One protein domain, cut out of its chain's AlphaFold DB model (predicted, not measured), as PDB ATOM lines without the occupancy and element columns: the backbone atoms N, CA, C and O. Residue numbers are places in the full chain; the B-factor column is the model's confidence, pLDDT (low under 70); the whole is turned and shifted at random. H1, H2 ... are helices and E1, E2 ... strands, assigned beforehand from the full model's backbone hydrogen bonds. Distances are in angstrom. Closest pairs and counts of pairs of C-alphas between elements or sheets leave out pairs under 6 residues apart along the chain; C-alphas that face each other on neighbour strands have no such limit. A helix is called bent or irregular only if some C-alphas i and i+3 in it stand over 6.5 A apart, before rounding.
ATOM      1  N   GLU A   2     223.416 190.042 202.260       69.06
ATOM      2  CA  GLU A   2     224.150 189.056 203.107       69.06
ATOM      3  C   GLU A   2     223.540 188.877 204.508       69.06
ATOM      4  O   GLU A   2     223.413 187.764 205.008       69.06
ATOM      5  N   LEU A   3     223.074 189.968 205.125       72.88
ATOM      6  CA  LEU A   3     222.424 189.914 206.439       72.88
ATOM      7  C   LEU A   3     221.156 189.040 206.427       72.88
ATOM      8  O   LEU A   3     220.914 188.292 207.366       72.88
ATOM      9  N   GLU A   4     220.373 189.102 205.347       81.06
ATOM     10  CA  GLU A   4     219.171 188.275 205.163       81.06
ATOM     11  C   GLU A   4     219.511 186.784 205.090       81.06
ATOM     12  O   GLU A   4     218.807 185.980 205.694       81.06
ATOM     13  N   LYS A   5     220.628 186.416 204.444       89.81
ATOM     14  CA  LYS A   5     221.095 185.023 204.390       89.81
ATOM     15  C   LYS A   5     221.471 184.501 205.773       89.81
ATOM     16  O   LYS A   5     221.134 183.372 206.099       89.81
ATOM     17  N   ILE A   6     222.129 185.320 206.601       92.19
ATOM     18  CA  ILE A   6     222.484 184.933 207.978       92.19
ATOM     19  C   ILE A   6     221.221 184.749 208.821       92.19
ATOM     20  O   ILE A   6     221.093 183.757 209.529       92.19
ATOM     21  N   VAL A   7     220.268 185.681 208.737       95.31
ATOM     22  CA  VAL A   7     219.003 185.574 209.477       95.31
ATOM     23  C   VAL A   7     218.236 184.315 209.065       95.31
ATOM     24  O   VAL A   7     217.763 183.592 209.937       95.31
ATOM     25  N   GLN A   8     218.166 184.010 207.767       95.88
ATOM     26  CA  GLN A   8     217.567 182.772 207.257       95.88
ATOM     27  C   GLN A   8     218.332 181.523 207.709       95.88
ATOM     28  O   GLN A   8     217.716 180.541 208.097       95.88
ATOM     29  N   PHE A   9     219.664 181.559 207.728       97.00
ATOM     30  CA  PHE A   9     220.475 180.435 208.197       97.00
ATOM     31  C   PHE A   9     220.169 180.048 209.651       97.00
ATOM     32  O   PHE A   9     220.198 178.864 209.976       97.00
ATOM     33  N   LEU A  10     219.869 181.029 210.511       97.50
ATOM     34  CA  LEU A  10     219.547 180.812 211.927       97.50
ATOM     35  C   LEU A  10     218.125 180.272 212.161       97.50
ATOM     36  O   LEU A  10     217.780 179.927 213.294       97.50
ATOM     37  N   GLU A  11     217.289 180.205 211.125       97.81
ATOM     38  CA  GLU A  11     215.951 179.629 211.227       97.81
ATOM     39  C   GLU A  11     216.020 178.144 211.603       97.81
ATOM     40  O   GLU A  11     216.808 177.374 211.050       97.81
ATOM     41  N   ASN A  12     215.188 177.743 212.568       98.06
ATOM     42  CA  ASN A  12     215.112 176.387 213.110       98.06
ATOM     43  C   ASN A  12     216.436 175.836 213.674       98.06
ATOM     44  O   ASN A  12     216.537 174.634 213.908       98.06
ATOM     45  N   LYS A  13     217.432 176.697 213.931       98.25
ATOM     46  CA  LYS A  13     218.711 176.289 214.523       98.25
ATOM     47  C   LYS A  13     218.647 176.209 216.038       98.25
ATOM     48  O   LYS A  13     218.079 177.088 216.694       98.25
ATOM     49  N   THR A  14     219.281 175.181 216.586       98.56
ATOM     50  CA  THR A  14     219.689 175.120 217.987       98.56
ATOM     51  C   THR A  14     221.111 175.668 218.106       98.56
ATOM     52  O   THR A  14     222.035 175.207 217.433       98.56
ATOM     53  N   ILE A  15     221.303 176.646 218.987       98.50
ATOM     54  CA  ILE A  15     222.565 177.370 219.136       98.50
ATOM     55  C   ILE A  15     223.060 177.256 220.577       98.50
ATOM     56  O   ILE A  15     222.352 177.643 221.507       98.50
ATOM     57  N   LEU A  16     224.292 176.788 220.767       98.44
ATOM     58  CA  LEU A  16     224.995 176.862 222.046       98.44
ATOM     59  C   LEU A  16     225.808 178.155 222.116       98.44
ATOM     60  O   LEU A  16     226.672 178.399 221.276       98.44
ATOM     61  N   VAL A  17     225.568 178.966 223.142       98.31
ATOM     62  CA  VAL A  17     226.309 180.203 223.405       98.31
ATOM     63  C   VAL A  17     227.082 180.059 224.708       98.31
ATOM     64  O   VAL A  17     226.497 179.883 225.779       98.31
ATOM     65  N   THR A  18     228.403 180.195 224.636       97.19
ATOM     66  CA  THR A  18     229.254 180.321 225.826       97.19
ATOM     67  C   THR A  18     229.544 181.799 226.094       97.19
ATOM     68  O   THR A  18     229.608 182.624 225.179       97.19
ATOM     69  N   GLY A  19     229.698 182.170 227.368       95.81
ATOM     70  CA  GLY A  19     229.942 183.568 227.738       95.81
ATOM     71  C   GLY A  19     228.710 184.471 227.592       95.81
ATOM     72  O   GLY A  19     228.849 185.689 227.496       95.81
ATOM     73  N   ALA A  20     227.499 183.900 227.614       96.75
ATOM     74  CA  ALA A  20     226.239 184.635 227.465       96.75
ATOM     75  C   ALA A  20     226.013 185.717 228.543       96.75
ATOM     76  O   ALA A  20     225.332 186.710 228.298       96.75
ATOM     77  N   THR A  21     226.609 185.566 229.729       96.06
ATOM     78  CA  THR A  21     226.554 186.573 230.805       96.06
ATOM     79  C   THR A  21     227.465 187.783 230.551       96.06
ATOM     80  O   THR A  21     227.245 188.855 231.128       96.06
ATOM     81  N   GLY A  22     228.446 187.649 229.651       94.12
ATOM     82  CA  GLY A  22     229.319 188.730 229.196       94.12
ATOM     83  C   GLY A  22     228.583 189.755 228.329       94.12
ATOM     84  O   GLY A  22     227.479 189.509 227.845       94.12
ATOM     85  N   PHE A  23     229.184 190.933 228.140       92.12
ATOM     86  CA  PHE A  23     228.557 192.048 227.418       92.12
ATOM     87  C   PHE A  23     228.174 191.695 225.971       92.12
ATOM     88  O   PHE A  23     227.029 191.894 225.576       92.12
ATOM     89  N   LEU A  24     229.094 191.108 225.199       94.12
ATOM     90  CA  LEU A  24     228.806 190.708 223.819       94.12
ATOM     91  C   LEU A  24     227.835 189.520 223.753       94.12
ATOM     92  O   LEU A  24     226.932 189.510 222.919       94.12
ATOM     93  N   GLY A  25     227.977 188.553 224.665       96.19
ATOM     94  CA  GLY A  25     227.134 187.359 224.716       96.19
ATOM     95  C   GLY A  25     225.648 187.689 224.878       96.19
ATOM     96  O   GLY A  25     224.826 187.226 224.092       96.19
ATOM     97  N   LYS A  26     225.291 188.562 225.828       95.81
ATOM     98  CA  LYS A  26     223.887 188.971 226.017       95.81
ATOM     99  C   LYS A  26     223.329 189.750 224.823       95.81
ATOM    100  O   LYS A  26     222.167 189.559 224.474       95.81
ATOM    101  N   MET A  27     224.150 190.584 224.175       97.25
ATOM    102  CA  MET A  27     223.762 191.302 222.953       97.25
ATOM    103  C   MET A  27     223.496 190.351 221.796       97.25
ATOM    104  O   MET A  27     222.517 190.535 221.079       97.25
ATOM    105  N   LEU A  28     224.328 189.323 221.631       97.50
ATOM    106  CA  LEU A  28     224.108 188.285 220.632       97.50
ATOM    107  C   LEU A  28     222.783 187.555 220.879       97.50
ATOM    108  O   LEU A  28     221.990 187.432 219.950       97.50
ATOM    109  N   VAL A  29     222.527 187.117 222.118       98.12
ATOM    110  CA  VAL A  29     221.284 186.415 222.486       98.12
ATOM    111  C   VAL A  29     220.057 187.277 222.171       98.12
ATOM    112  O   VAL A  29     219.158 186.817 221.470       98.12
ATOM    113  N   GLU A  30     220.040 188.540 222.613       97.88
ATOM    114  CA  GLU A  30     218.951 189.480 222.297       97.88
ATOM    115  C   GLU A  30     218.781 189.645 220.787       97.88
ATOM    116  O   GLU A  30     217.671 189.538 220.259       97.88
ATOM    117  N   LYS A  31     219.894 189.867 220.078       97.00
ATOM    118  CA  LYS A  31     219.883 190.145 218.648       97.00
ATOM    119  C   LYS A  31     219.312 188.973 217.866       97.00
ATOM    120  O   LYS A  31     218.465 189.219 217.012       97.00
ATOM    121  N   VAL A  32     219.746 187.743 218.155       97.69
ATOM    122  CA  VAL A  32     219.261 186.519 217.497       97.69
ATOM    123  C   VAL A  32     217.756 186.381 217.693       97.69
ATOM    124  O   VAL A  32     217.033 186.310 216.702       97.69
ATOM    125  N   LEU A  33     217.273 186.450 218.938       97.62
ATOM    126  CA  LEU A  33     215.841 186.343 219.241       97.62
ATOM    127  C   LEU A  33     215.009 187.430 218.543       97.62
ATOM    128  O   LEU A  33     213.895 187.175 218.084       97.62
ATOM    129  N   ARG A  34     215.547 188.651 218.431       96.62
ATOM    130  CA  ARG A  34     214.837 189.775 217.813       96.62
ATOM    131  C   ARG A  34     214.756 189.686 216.291       96.62
ATOM    132  O   ARG A  34     213.728 190.097 215.737       96.62
ATOM    133  N   VAL A  35     215.830 189.243 215.628       95.75
ATOM    134  CA  VAL A  35     215.917 189.209 214.154       95.75
ATOM    135  C   VAL A  35     215.459 187.890 213.549       95.75
ATOM    136  O   VAL A  35     214.996 187.908 212.415       95.75
ATOM    137  N   GLN A  36     215.561 186.784 214.287       96.81
ATOM    138  CA  GLN A  36     215.111 185.467 213.853       96.81
ATOM    139  C   GLN A  36     214.221 184.823 214.933       96.81
ATOM    140  O   GLN A  36     214.701 184.029 215.743       96.81
ATOM    141  N   PRO A  37     212.916 185.155 214.973       93.81
ATOM    142  CA  PRO A  37     211.990 184.599 215.962       93.81
ATOM    143  C   PRO A  37     211.767 183.083 215.805       93.81
ATOM    144  O   PRO A  37     211.358 182.435 216.767       93.81
ATOM    145  N   ASN A  38     212.076 182.508 214.636       96.75
ATOM    146  CA  ASN A  38     211.963 181.072 214.363       96.75
ATOM    147  C   ASN A  38     213.243 180.298 214.721       96.75
ATOM    148  O   ASN A  38     213.397 179.146 214.318       96.75
ATOM    149  N   VAL A  39     214.187 180.896 215.456       98.06
ATOM    150  CA  VAL A  39     215.274 180.117 216.064       98.06
ATOM    151  C   VAL A  39     214.660 179.058 216.988       98.06
ATOM    152  O   VAL A  39     213.718 179.344 217.741       98.06
ATOM    153  N   LYS A  40     215.163 177.822 216.899       98.12
ATOM    154  CA  LYS A  40     214.588 176.675 217.612       98.12
ATOM    155  C   LYS A  40     214.914 176.745 219.099       98.12
ATOM    156  O   LYS A  40     214.013 176.670 219.930       98.12
ATOM    157  N   LYS A  41     216.198 176.894 219.436       98.25
ATOM    158  CA  LYS A  41     216.659 176.922 220.829       98.25
ATOM    159  C   LYS A  41     217.990 177.663 220.967       98.25
ATOM    160  O   LYS A  41     218.866 177.554 220.114       98.25
ATOM    161  N   LEU A  42     218.162 178.374 222.071       98.56
ATOM    162  CA  LEU A  42     219.412 178.954 222.545       98.56
ATOM    163  C   LEU A  42     219.772 178.290 223.873       98.56
ATOM    164  O   LEU A  42     219.131 178.534 224.896       98.56
ATOM    165  N   TYR A  43     220.812 177.466 223.858       98.38
ATOM    166  CA  TYR A  43     221.427 176.933 225.063       98.38
ATOM    167  C   TYR A  43     222.509 177.895 225.541       98.38
ATOM    168  O   TYR A  43     223.438 178.214 224.802       98.38
ATOM    169  N   LEU A  44     222.392 178.379 226.773       98.44
ATOM    170  CA  LEU A  44     223.354 179.301 227.366       98.44
ATOM    171  C   LEU A  44     224.199 178.546 228.387       98.44
ATOM    172  O   LEU A  44     223.705 178.201 229.459       98.44
ATOM    173  N   LEU A  45     225.473 178.316 228.068       97.81
ATOM    174  CA  LEU A  45     226.415 177.732 229.018       97.81
ATOM    175  C   LEU A  45     226.806 178.794 230.052       97.81
ATOM    176  O   LEU A  45     227.441 179.806 229.724       97.81
ATOM    177  N   ILE A  46     226.405 178.574 231.300       97.56
ATOM    178  CA  ILE A  46     226.590 179.502 232.412       97.56
ATOM    179  C   ILE A  46     227.300 178.771 233.545       97.56
ATOM    180  O   ILE A  46     226.822 177.759 234.047       97.56
ATOM    181  N   ARG A  47     228.412 179.346 234.006       96.00
ATOM    182  CA  ARG A  47     229.139 178.840 235.174       96.00
ATOM    183  C   ARG A  47     228.257 178.939 236.417       96.00
ATOM    184  O   ARG A  47     227.932 180.042 236.850       96.00
ATOM    185  N   ALA A  48     227.848 177.821 236.990       96.25
ATOM    186  CA  ALA A  48     227.043 177.777 238.205       96.25
ATOM    187  C   ALA A  48     227.261 176.442 238.925       96.25
ATOM    188  O   ALA A  48     227.880 175.533 238.380       96.25
ATOM    189  N   SER A  49     226.767 176.336 240.158       94.19
ATOM    190  CA  SER A  49     226.803 175.087 240.928       94.19
ATOM    191  C   SER A  49     225.832 174.033 240.401       94.19
ATOM    192  O   SER A  49     226.080 172.842 240.542       94.19
ATOM    193  N   ASP A  50     224.710 174.470 239.833       95.25
ATOM    194  CA  ASP A  50     223.587 173.623 239.453       95.25
ATOM    195  C   ASP A  50     222.673 174.350 238.450       95.25
ATOM    196  O   ASP A  50     222.766 175.567 238.245       95.25
ATOM    197  N   SER A  51     221.752 173.605 237.836       94.75
ATOM    198  CA  SER A  51     220.830 174.110 236.810       94.75
ATOM    199  C   SER A  51     219.880 175.204 237.313       94.75
ATOM    200  O   SER A  51     219.510 176.096 236.544       94.75
ATOM    201  N   HIS A  52     219.495 175.181 238.592       97.12
ATOM    202  CA  HIS A  52     218.643 176.219 239.177       97.12
ATOM    203  C   HIS A  52     219.422 177.533 239.320       97.12
ATOM    204  O   HIS A  52     218.954 178.593 238.898       97.12
ATOM    205  N   SER A  53     220.652 177.461 239.822       98.00
ATOM    206  CA  SER A  53     221.583 178.582 239.906       98.00
ATOM    207  C   SER A  53     221.927 179.140 238.520       98.00
ATOM    208  O   SER A  53     221.918 180.360 238.337       98.00
ATOM    209  N   ALA A  54     222.138 178.281 237.517       97.94
ATOM    210  CA  ALA A  54     222.347 178.696 236.128       97.94
ATOM    211  C   ALA A  54     221.125 179.435 235.562       97.94
ATOM    212  O   ALA A  54     221.265 180.517 234.988       97.94
ATOM    213  N   SER A  55     219.920 178.905 235.791       97.88
ATOM    214  CA  SER A  55     218.660 179.529 235.366       97.88
ATOM    215  C   SER A  55     218.448 180.882 236.043       97.88
ATOM    216  O   SER A  55     218.139 181.873 235.381       97.88
ATOM    217  N   ARG A  56     218.702 180.976 237.354       98.25
ATOM    218  CA  ARG A  56     218.637 182.245 238.086       98.25
ATOM    219  C   ARG A  56     219.591 183.277 237.488       98.25
ATOM    220  O   ARG A  56     219.167 184.402 237.233       98.25
ATOM    221  N   ARG A  57     220.848 182.900 237.232       98.06
ATOM    222  CA  ARG A  57     221.842 183.778 236.595       98.06
ATOM    223  C   ARG A  57     221.433 184.194 235.184       98.06
ATOM    224  O   ARG A  57     221.585 185.360 234.838       98.06
ATOM    225  N   MET A  58     220.873 183.288 234.382       98.38
ATOM    226  CA  MET A  58     220.331 183.617 233.059       98.38
ATOM    227  C   MET A  58     219.306 184.752 233.153       98.38
ATOM    228  O   MET A  58     219.423 185.754 232.443       98.38
ATOM    229  N   TYR A  59     218.335 184.637 234.060       98.00
ATOM    230  CA  TYR A  59     217.327 185.677 234.232       98.00
ATOM    231  C   TYR A  59     217.913 186.976 234.796       98.00
ATOM    232  O   TYR A  59     217.615 188.047 234.276       98.00
ATOM    233  N   THR A  60     218.782 186.932 235.808       97.69
ATOM    234  CA  THR A  60     219.276 188.157 236.464       97.69
ATOM    235  C   THR A  60     220.386 188.885 235.691       97.69
ATOM    236  O   THR A  60     220.501 190.115 235.772       97.69
ATOM    237  N   GLU A  61     221.217 188.163 234.935       97.56
ATOM    238  CA  GLU A  61     222.406 188.701 234.256       97.56
ATOM    239  C   GLU A  61     222.220 188.920 232.748       97.56
ATOM    240  O   GLU A  61     222.958 189.730 232.163       97.56
ATOM    241  N   VAL A  62     221.240 188.237 232.140       97.88
ATOM    242  CA  VAL A  62     220.965 188.262 230.694       97.88
ATOM    243  C   VAL A  62     219.559 188.801 230.422       97.88
ATOM    244  O   VAL A  62     219.430 189.973 230.070       97.88
ATOM    245  N   ILE A  63     218.513 187.992 230.629       97.88
ATOM    246  CA  ILE A  63     217.141 188.292 230.172       97.88
ATOM    247  C   ILE A  63     216.541 189.507 230.893       97.88
ATOM    248  O   ILE A  63     215.919 190.369 230.275       97.88
ATOM    249  N   GLY A  64     216.774 189.634 232.197       96.25
ATOM    250  CA  GLY A  64     216.264 190.725 233.029       96.25
ATOM    251  C   GLY A  64     216.984 192.060 232.831       96.25
ATOM    252  O   GLY A  64     216.642 193.039 233.489       96.25
ATOM    253  N   LYS A  65     217.995 192.141 231.954       97.69
ATOM    254  CA  LYS A  65     218.679 193.408 231.667       97.69
ATOM    255  C   LYS A  65     217.851 194.300 230.753       97.69
ATOM    256  O   LYS A  65     217.062 193.834 229.932       97.69
ATOM    257  N   GLU A  66     218.102 195.600 230.857       96.62
ATOM    258  CA  GLU A  66     217.454 196.637 230.047       96.62
ATOM    259  C   GLU A  66     217.664 196.442 228.537       96.62
ATOM    260  O   GLU A  66     216.816 196.798 227.728       96.62
ATOM    261  N   LEU A  67     218.749 195.759 228.163       96.50
ATOM    262  CA  LEU A  67     219.016 195.316 226.796       96.50
ATOM    263  C   LEU A  67     217.818 194.595 226.145       96.50
ATOM    264  O   LEU A  67     217.571 194.777 224.958       96.50
ATOM    265  N   PHE A  68     217.057 193.816 226.918       97.38
ATOM    266  CA  PHE A  68     215.909 193.049 226.428       97.38
ATOM    267  C   PHE A  68     214.599 193.849 226.402       97.38
ATOM    268  O   PHE A  68     213.564 193.275 226.074       97.38
ATOM    269  N   ARG A  69     214.603 195.155 226.718       97.50
ATOM    270  CA  ARG A  69     213.383 195.983 226.702       97.50
ATOM    271  C   ARG A  69     212.684 195.943 225.346       97.50
ATOM    272  O   ARG A  69     211.491 195.690 225.301       97.50
ATOM    273  N   VAL A  70     213.427 196.114 224.252       96.44
ATOM    274  CA  VAL A  70     212.850 196.101 222.895       96.44
ATOM    275  C   VAL A  70     212.211 194.748 222.579       96.44
ATOM    276  O   VAL A  70     211.146 194.692 221.971       96.44
ATOM    277  N   LEU A  71     212.843 193.648 222.998       96.38
ATOM    278  CA  LEU A  71     212.286 192.312 222.805       96.38
ATOM    279  C   LEU A  71     211.038 192.089 223.674       96.38
ATOM    280  O   LEU A  71     210.062 191.532 223.181       96.38
ATOM    281  N   ARG A  72     211.045 192.579 224.923       97.31
ATOM    282  CA  ARG A  72     209.877 192.587 225.820       97.31
ATOM    283  C   ARG A  72     208.708 193.355 225.225       97.31
ATOM    284  O   ARG A  72     207.619 192.815 225.171       97.31
ATOM    285  N   GLU A  73     208.932 194.569 224.733       96.94
ATOM    286  CA  GLU A  73     207.892 195.381 224.089       96.94
ATOM    287  C   GLU A  73     207.362 194.711 222.810       96.94
ATOM    288  O   GLU A  73     206.167 194.749 222.537       96.94
ATOM    289  N   LYS A  74     208.237 194.056 222.033       96.06
ATOM    290  CA  LYS A  74     207.861 193.373 220.785       96.06
ATOM    291  C   LYS A  74     207.034 192.104 221.015       96.06
ATOM    292  O   LYS A  74     206.174 191.794 220.194       96.06
ATOM    293  N   TRP A  75     207.351 191.328 222.048       96.62
ATOM    294  CA  TRP A  75     206.659 190.071 222.362       96.62
ATOM    295  C   TRP A  75     205.530 190.236 223.378       96.62
ATOM    296  O   TRP A  75     204.676 189.354 223.473       96.62
ATOM    297  N   ASP A  76     205.516 191.363 224.085       96.00
ATOM    298  CA  ASP A  76     204.487 191.776 225.029       96.00
ATOM    299  C   ASP A  76     204.154 190.646 226.026       96.00
ATOM    300  O   ASP A  76     205.056 190.058 226.632       96.00
ATOM    301  N   THR A  77     202.878 190.290 226.170       96.38
ATOM    302  CA  THR A  77     202.393 189.236 227.072       96.38
ATOM    303  C   THR A  77     203.000 187.854 226.811       96.38
ATOM    304  O   THR A  77     203.050 187.033 227.726       96.38
ATOM    305  N   ASN A  78     203.529 187.594 225.610       96.75
ATOM    306  CA  ASN A  78     204.152 186.313 225.264       96.75
ATOM    307  C   ASN A  78     205.633 186.227 225.652       96.75
ATOM    308  O   ASN A  78     206.230 185.162 225.491       96.75
ATOM    309  N   PHE A  79     206.247 187.315 226.137       97.00
ATOM    310  CA  PHE A  79     207.693 187.375 226.358       97.00
ATOM    311  C   PHE A  79     208.210 186.237 227.244       97.00
ATOM    312  O   PHE A  79     209.101 185.501 226.827       97.00
ATOM    313  N   GLU A  80     207.628 186.048 228.429       97.12
ATOM    314  CA  GLU A  80     208.086 185.017 229.370       97.12
ATOM    315  C   GLU A  80     207.913 183.600 228.804       97.12
ATOM    316  O   GLU A  80     208.817 182.772 228.922       97.12
ATOM    317  N   SER A  81     206.794 183.332 228.120       97.81
ATOM    318  CA  SER A  81     206.547 182.025 227.498       97.81
ATOM    319  C   SER A  81     207.536 181.740 226.370       97.81
ATOM    320  O   SER A  81     208.071 180.638 226.288       97.81
ATOM    321  N   LEU A  82     207.813 182.728 225.513       97.69
ATOM    322  CA  LEU A  82     208.751 182.575 224.400       97.69
ATOM    323  C   LEU A  82     210.195 182.449 224.890       97.69
ATOM    324  O   LEU A  82     210.967 181.687 224.314       97.69
ATOM    325  N   ILE A  83     210.570 183.149 225.966       97.94
ATOM    326  CA  ILE A  83     211.877 182.960 226.604       97.94
ATOM    327  C   ILE A  83     211.995 181.544 227.171       97.94
ATOM    328  O   ILE A  83     212.993 180.883 226.892       97.94
ATOM    329  N   ALA A  84     210.993 181.057 227.908       97.25
ATOM    330  CA  ALA A  84     211.007 179.705 228.470       97.25
ATOM    331  C   ALA A  84     211.036 178.609 227.385       97.25
ATOM    332  O   ALA A  84     211.688 177.575 227.546       97.25
ATOM    333  N   GLU A  85     210.367 178.842 226.254       97.62
ATOM    334  CA  GLU A  85     210.408 177.955 225.090       97.62
ATOM    335  C   GLU A  85     211.802 177.948 224.447       97.62
ATOM    336  O   GLU A  85     212.395 176.883 224.241       97.62
ATOM    337  N   LYS A  86     212.337 179.135 224.141       97.94
ATOM    338  CA  LYS A  86     213.485 179.292 223.242       97.94
ATOM    339  C   LYS A  86     214.828 179.315 223.942       97.94
ATOM    340  O   LYS A  86     215.824 179.034 223.289       97.94
ATOM    341  N   VAL A  87     214.903 179.641 225.227       98.31
ATOM    342  CA  VAL A  87     216.176 179.831 225.932       98.31
ATOM    343  C   VAL A  87     216.265 178.870 227.110       98.31
ATOM    344  O   VAL A  87     215.352 178.776 227.923       98.31
ATOM    345  N   ALA A  88     217.381 178.153 227.212       97.69
ATOM    346  CA  ALA A  88     217.654 177.258 228.328       97.69
ATOM    347  C   ALA A  88     219.069 177.483 228.863       97.69
ATOM    348  O   ALA A  88     220.038 177.503 228.104       97.69
ATOM    349  N   ALA A  89     219.189 177.637 230.180       98.00
ATOM    350  CA  ALA A  89     220.481 177.699 230.847       98.00
ATOM    351  C   ALA A  89     221.034 176.288 231.070       98.00
ATOM    352  O   ALA A  89     220.314 175.395 231.514       98.00
ATOM    353  N   ILE A  90     222.325 176.116 230.808       96.88
ATOM    354  CA  ILE A  90     223.078 174.902 231.103       96.88
ATOM    355  C   ILE A  90     224.171 175.273 232.099       96.88
ATOM    356  O   ILE A  90     224.958 176.187 231.842       96.88
ATOM    357  N   SER A  91     224.211 174.577 233.235       96.88
ATOM    358  CA  SER A  91     225.292 174.743 234.203       96.88
ATOM    359  C   SER A  91     226.556 174.079 233.669       96.88
ATOM    360  O   SER A  91     226.547 172.877 233.428       96.88
ATOM    361  N   GLY A  92     227.625 174.847 233.477       95.69
ATOM    362  CA  GLY A  92     228.892 174.299 233.001       95.69
ATOM    363  C   GLY A  92     229.982 175.346 232.794       95.69
ATOM    364  O   GLY A  92     229.751 176.555 232.905       95.69
ATOM    365  N   ASP A  93     231.186 174.871 232.499       94.69
ATOM    366  CA  ASP A  93     232.394 175.677 232.336       94.69
ATOM    367  C   ASP A  93     233.211 175.178 231.141       94.69
ATOM    368  O   ASP A  93     233.535 173.999 231.040       94.69
ATOM    369  N   VAL A  94     233.576 176.092 230.240       94.50
ATOM    370  CA  VAL A  94     234.372 175.791 229.038       94.50
ATOM    371  C   VAL A  94     235.783 175.282 229.345       94.50
ATOM    372  O   VAL A  94     236.420 174.714 228.463       94.50
ATOM    373  N   SER A  95     236.288 175.518 230.558       93.25
ATOM    374  CA  SER A  95     237.595 175.027 231.009       93.25
ATOM    375  C   SER A  95     237.559 173.580 231.509       93.25
ATOM    376  O   SER A  95     238.612 172.963 231.655       93.25
ATOM    377  N   CYS A  96     236.369 173.029 231.756       93.25
ATOM    378  CA  CYS A  96     236.196 171.653 232.194       93.25
ATOM    379  C   CYS A  96     236.070 170.700 231.002       93.25
ATOM    380  O   CYS A  96     235.517 171.041 229.952       93.25
ATOM    381  N   GLU A  97     236.523 169.461 231.196       91.94
ATOM    382  CA  GLU A  97     236.226 168.371 230.269       91.94
ATOM    383  C   GLU A  97     234.706 168.234 230.099       91.94
ATOM    384  O   GLU A  97     233.946 168.391 231.058       91.94
ATOM    385  N   ASN A  98     234.255 168.006 228.861       91.56
ATOM    386  CA  ASN A  98     232.832 167.936 228.503       91.56
ATOM    387  C   ASN A  98     232.004 169.133 229.003       91.56
ATOM    388  O   ASN A  98     230.822 168.997 229.303       91.56
ATOM    389  N   LEU A  99     232.622 170.316 229.114       94.06
ATOM    390  CA  LEU A  99     231.996 171.538 229.626       94.06
ATOM    391  C   LEU A  99     231.507 171.430 231.086       94.06
ATOM    392  O   LEU A  99     230.698 172.248 231.526       94.06
ATOM    393  N   GLY A 100     231.970 170.427 231.842       93.31
ATOM    394  CA  GLY A 100     231.477 170.120 233.188       93.31
ATOM    395  C   GLY A 100     230.124 169.397 233.213       93.31
ATOM    396  O   GLY A 100     229.488 169.349 234.264       93.31
ATOM    397  N   LEU A 101     229.680 168.858 232.074       93.31
ATOM    398  CA  LEU A 101     228.452 168.073 231.945       93.31
ATOM    399  C   LEU A 101     228.732 166.581 232.120       93.31
ATOM    400  O   LEU A 101     229.818 166.093 231.796       93.31
ATOM    401  N   ASP A 102     227.725 165.838 232.579       92.25
ATOM    402  CA  ASP A 102     227.777 164.384 232.498       92.25
ATOM    403  C   ASP A 102     227.648 163.898 231.045       92.25
ATOM    404  O   ASP A 102     227.169 164.605 230.155       92.25
ATOM    405  N   VAL A 103     228.093 162.665 230.806       90.62
ATOM    406  CA  VAL A 103     228.169 162.077 229.461       90.62
ATOM    407  C   VAL A 103     226.797 162.007 228.785       90.62
ATOM    408  O   VAL A 103     226.696 162.263 227.587       90.62
ATOM    409  N   ASN A 104     225.731 161.705 229.529       90.38
ATOM    410  CA  ASN A 104     224.399 161.545 228.947       90.38
ATOM    411  C   ASN A 104     223.830 162.891 228.499       90.38
ATOM    412  O   ASN A 104     223.251 162.998 227.415       90.38
ATOM    413  N   ASP A 105     223.979 163.917 229.330       89.25
ATOM    414  CA  ASP A 105     223.511 165.260 229.007       89.25
ATOM    415  C   ASP A 105     224.358 165.894 227.906       89.25
ATOM    416  O   ASP A 105     223.812 166.545 227.011       89.25
ATOM    417  N   MET A 106     225.659 165.604 227.883       91.12
ATOM    418  CA  MET A 106     226.536 166.011 226.793       91.12
ATOM    419  C   MET A 106     226.132 165.358 225.462       91.12
ATOM    420  O   MET A 106     226.000 166.046 224.450       91.12
ATOM    421  N   GLU A 107     225.866 164.050 225.439       91.88
ATOM    422  CA  GLU A 107     225.423 163.362 224.220       91.88
ATOM    423  C   GLU A 107     224.099 163.905 223.673       91.88
ATOM    424  O   GLU A 107     223.952 164.068 222.458       91.88
ATOM    425  N   LYS A 108     223.123 164.169 224.549       90.44
ATOM    426  CA  LYS A 108     221.842 164.766 224.139       90.44
ATOM    427  C   LYS A 108     222.060 166.150 223.546       90.44
ATOM    428  O   LYS A 108     221.499 166.456 222.497       90.44
ATOM    429  N   LEU A 109     222.883 166.962 224.207       91.56
ATOM    430  CA  LEU A 109     223.171 168.321 223.778       91.56
ATOM    431  C   LEU A 109     223.873 168.329 222.410       91.56
ATOM    432  O   LEU A 109     223.463 169.075 221.523       91.56
ATOM    433  N   TRP A 110     224.858 167.452 222.186       91.62
ATOM    434  CA  TRP A 110     225.554 167.369 220.897       91.62
ATOM    435  C   TRP A 110     224.688 166.899 219.736       91.62
ATOM    436  O   TRP A 110     224.917 167.328 218.609       91.62
ATOM    437  N   LYS A 111     223.691 166.051 219.990       94.38
ATOM    438  CA  LYS A 111     222.756 165.604 218.948       94.38
ATOM    439  C   LYS A 111     221.783 166.701 218.511       94.38
ATOM    440  O   LYS A 111     221.228 166.588 217.422       94.38
ATOM    441  N   ASP A 112     221.562 167.720 219.343       94.75
ATOM    442  CA  ASP A 112     220.607 168.795 219.053       94.75
ATOM    443  C   ASP A 112     221.264 170.076 218.519       94.75
ATOM    444  O   ASP A 112     220.596 170.821 217.813       94.75
ATOM    445  N   ILE A 113     222.535 170.357 218.837       97.44
ATOM    446  CA  ILE A 113     223.205 171.611 218.450       97.44
ATOM    447  C   ILE A 113     223.538 171.658 216.954       97.44
ATOM    448  O   ILE A 113     224.260 170.811 216.436       97.44
ATOM    449  N   ASP A 114     223.138 172.751 216.301       98.06
ATOM    450  CA  ASP A 114     223.561 173.091 214.940       98.06
ATOM    451  C   ASP A 114     224.739 174.078 214.906       98.06
ATOM    452  O   ASP A 114     225.562 174.050 213.990       98.06
ATOM    453  N   VAL A 115     224.786 175.014 215.861       97.94
ATOM    454  CA  VAL A 115     225.736 176.139 215.864       97.94
ATOM    455  C   VAL A 115     226.309 176.349 217.259       97.94
ATOM    456  O   VAL A 115     225.579 176.384 218.246       97.94
ATOM    457  N   ILE A 116     227.619 176.579 217.340       97.44
ATOM    458  CA  ILE A 116     228.294 176.978 218.577       97.44
ATOM    459  C   ILE A 116     228.836 178.393 218.402       97.44
ATOM    460  O   ILE A 116     229.601 178.661 217.475       97.44
ATOM    461  N   VAL A 117     228.480 179.289 219.320       97.25
ATOM    462  CA  VAL A 117     229.087 180.615 219.431       97.25
ATOM    463  C   VAL A 117     229.880 180.693 220.726       97.25
ATOM    464  O   VAL A 117     229.320 180.785 221.821       97.25
ATOM    465  N   ASN A 118     231.205 180.661 220.592       95.38
ATOM    466  CA  ASN A 118     232.111 180.765 221.725       95.38
ATOM    467  C   ASN A 118     232.503 182.228 221.968       95.38
ATOM    468  O   ASN A 118     233.311 182.782 221.228       95.38
ATOM    469  N   SER A 119     231.936 182.845 223.006       92.19
ATOM    470  CA  SER A 119     232.313 184.190 223.469       92.19
ATOM    471  C   SER A 119     232.805 184.180 224.922       92.19
ATOM    472  O   SER A 119     232.944 185.242 225.536       92.19
TER     473      SER A 119
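What this domain is: This is residues 2 to 119 of the 131 residues of the protein "Fatty acyl-CoA reductase" of Ziziphus jujuba (UniProt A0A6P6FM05). A twisted parallel sheet of four strands makes the core, with H2 and H3 over one face and H6 over the other. The bent helix H4 packs its arm H4a on H2, off the sheet, and its arm H4b leads back to the sheet's edge strand E3; H1 lies off the sheet, near the last residue of H2. The printed part has 118 residues with six named helices and four named strands, in the order H1 E1 H2 E2 H3 H4 E3 H5 H6 E4; the sheet's order is E3 E2 E1 E4, and the class is mixed, helices and strands. The whole is compact, with a radius of gyration of the C-alphas of 13.8 A and spans of 37 by 30 by 24 A.

How they stand to each other: H1, residues 2 to 9, is close to but not clearly touching H2, residues 23 to 35; their closest C-alphas, of Val 7 and Val 35, are 6.7 A apart. E1, residues 14 to 18, H2 and E2, residues 41 to 46, form a strand-helix-strand unit, two parallel neighbour strands with a helix between, its crossover right-handed. N 15 and O 41 are within hydrogen-bond range at 2.8 A. H2 runs along the strands, at a height over the sheet of 10.2 A. H3, residues 51 to 63, is on the same face at 7.9 A; its closest C-alpha pair with E3, residues 87 to 91, is Ser 55 and Ala 89, 5.2 A apart. H3 is irregular, but only just: C-alphas 60 and 63 are 6.6 A apart. H4, residues 66 to 86, was assigned as one helix by its hydrogen bonds but is bent, with C-alphas 74 and 77 9.3 A apart. Its arms H4a, residues 66 to 74, and H4b, residues 77 to 86, are irregular: C-alphas 67 and 70 are 7.3 A apart, 77 and 80 7.4 A. H4a touches H2, the same way at a shallow tilt of 6 degrees, closest at the C-alphas of Arg 34 and Leu 71, 6.2 A apart. H4b only grazes the sheet, with residues 81 to 86. E2, H3, H4 and E3 form a second right-handed unit; N 44 and O 88 are 2.8 A apart. H5, residues 97 to 100, only grazes the sheet, with residues 99 to 100. H6, residues 103 to 112, is on the opposite face from H2, at a height of 11.0 A. E3, H5, H6 and E4, residues 115 to 118, form a split right-handed unit, with E2 and E1 between its strands; N 117 and O 16 are 2.8 A apart. Every O i to N i+4 pair is within hydrogen-bond range in H1, H2 and H6, against 8 of 9 in H3, 3 of 5 in H4a and 5 of 6 in H4b; H5 is too short for such a pair.

Where its parts are: H1 begins at C-alpha 2, (224.150, 189.056, 203.107). From first to last C-alpha, H2 measures 18.5 A, H3 16.1 A, E2 15.5 A, H4b 15.4 A and H6 14.5 A. E4 ends at C-alpha 118, (232.111, 180.765, 221.725).

The domain as a whole: The C-alphas of Glu 2 and Ser 49, the two farthest apart, are 40.4 A apart. The printed part has no cut, and its links between named elements are tight. The mean pLDDT of the printed part is 95.5; residue 2 is under 70.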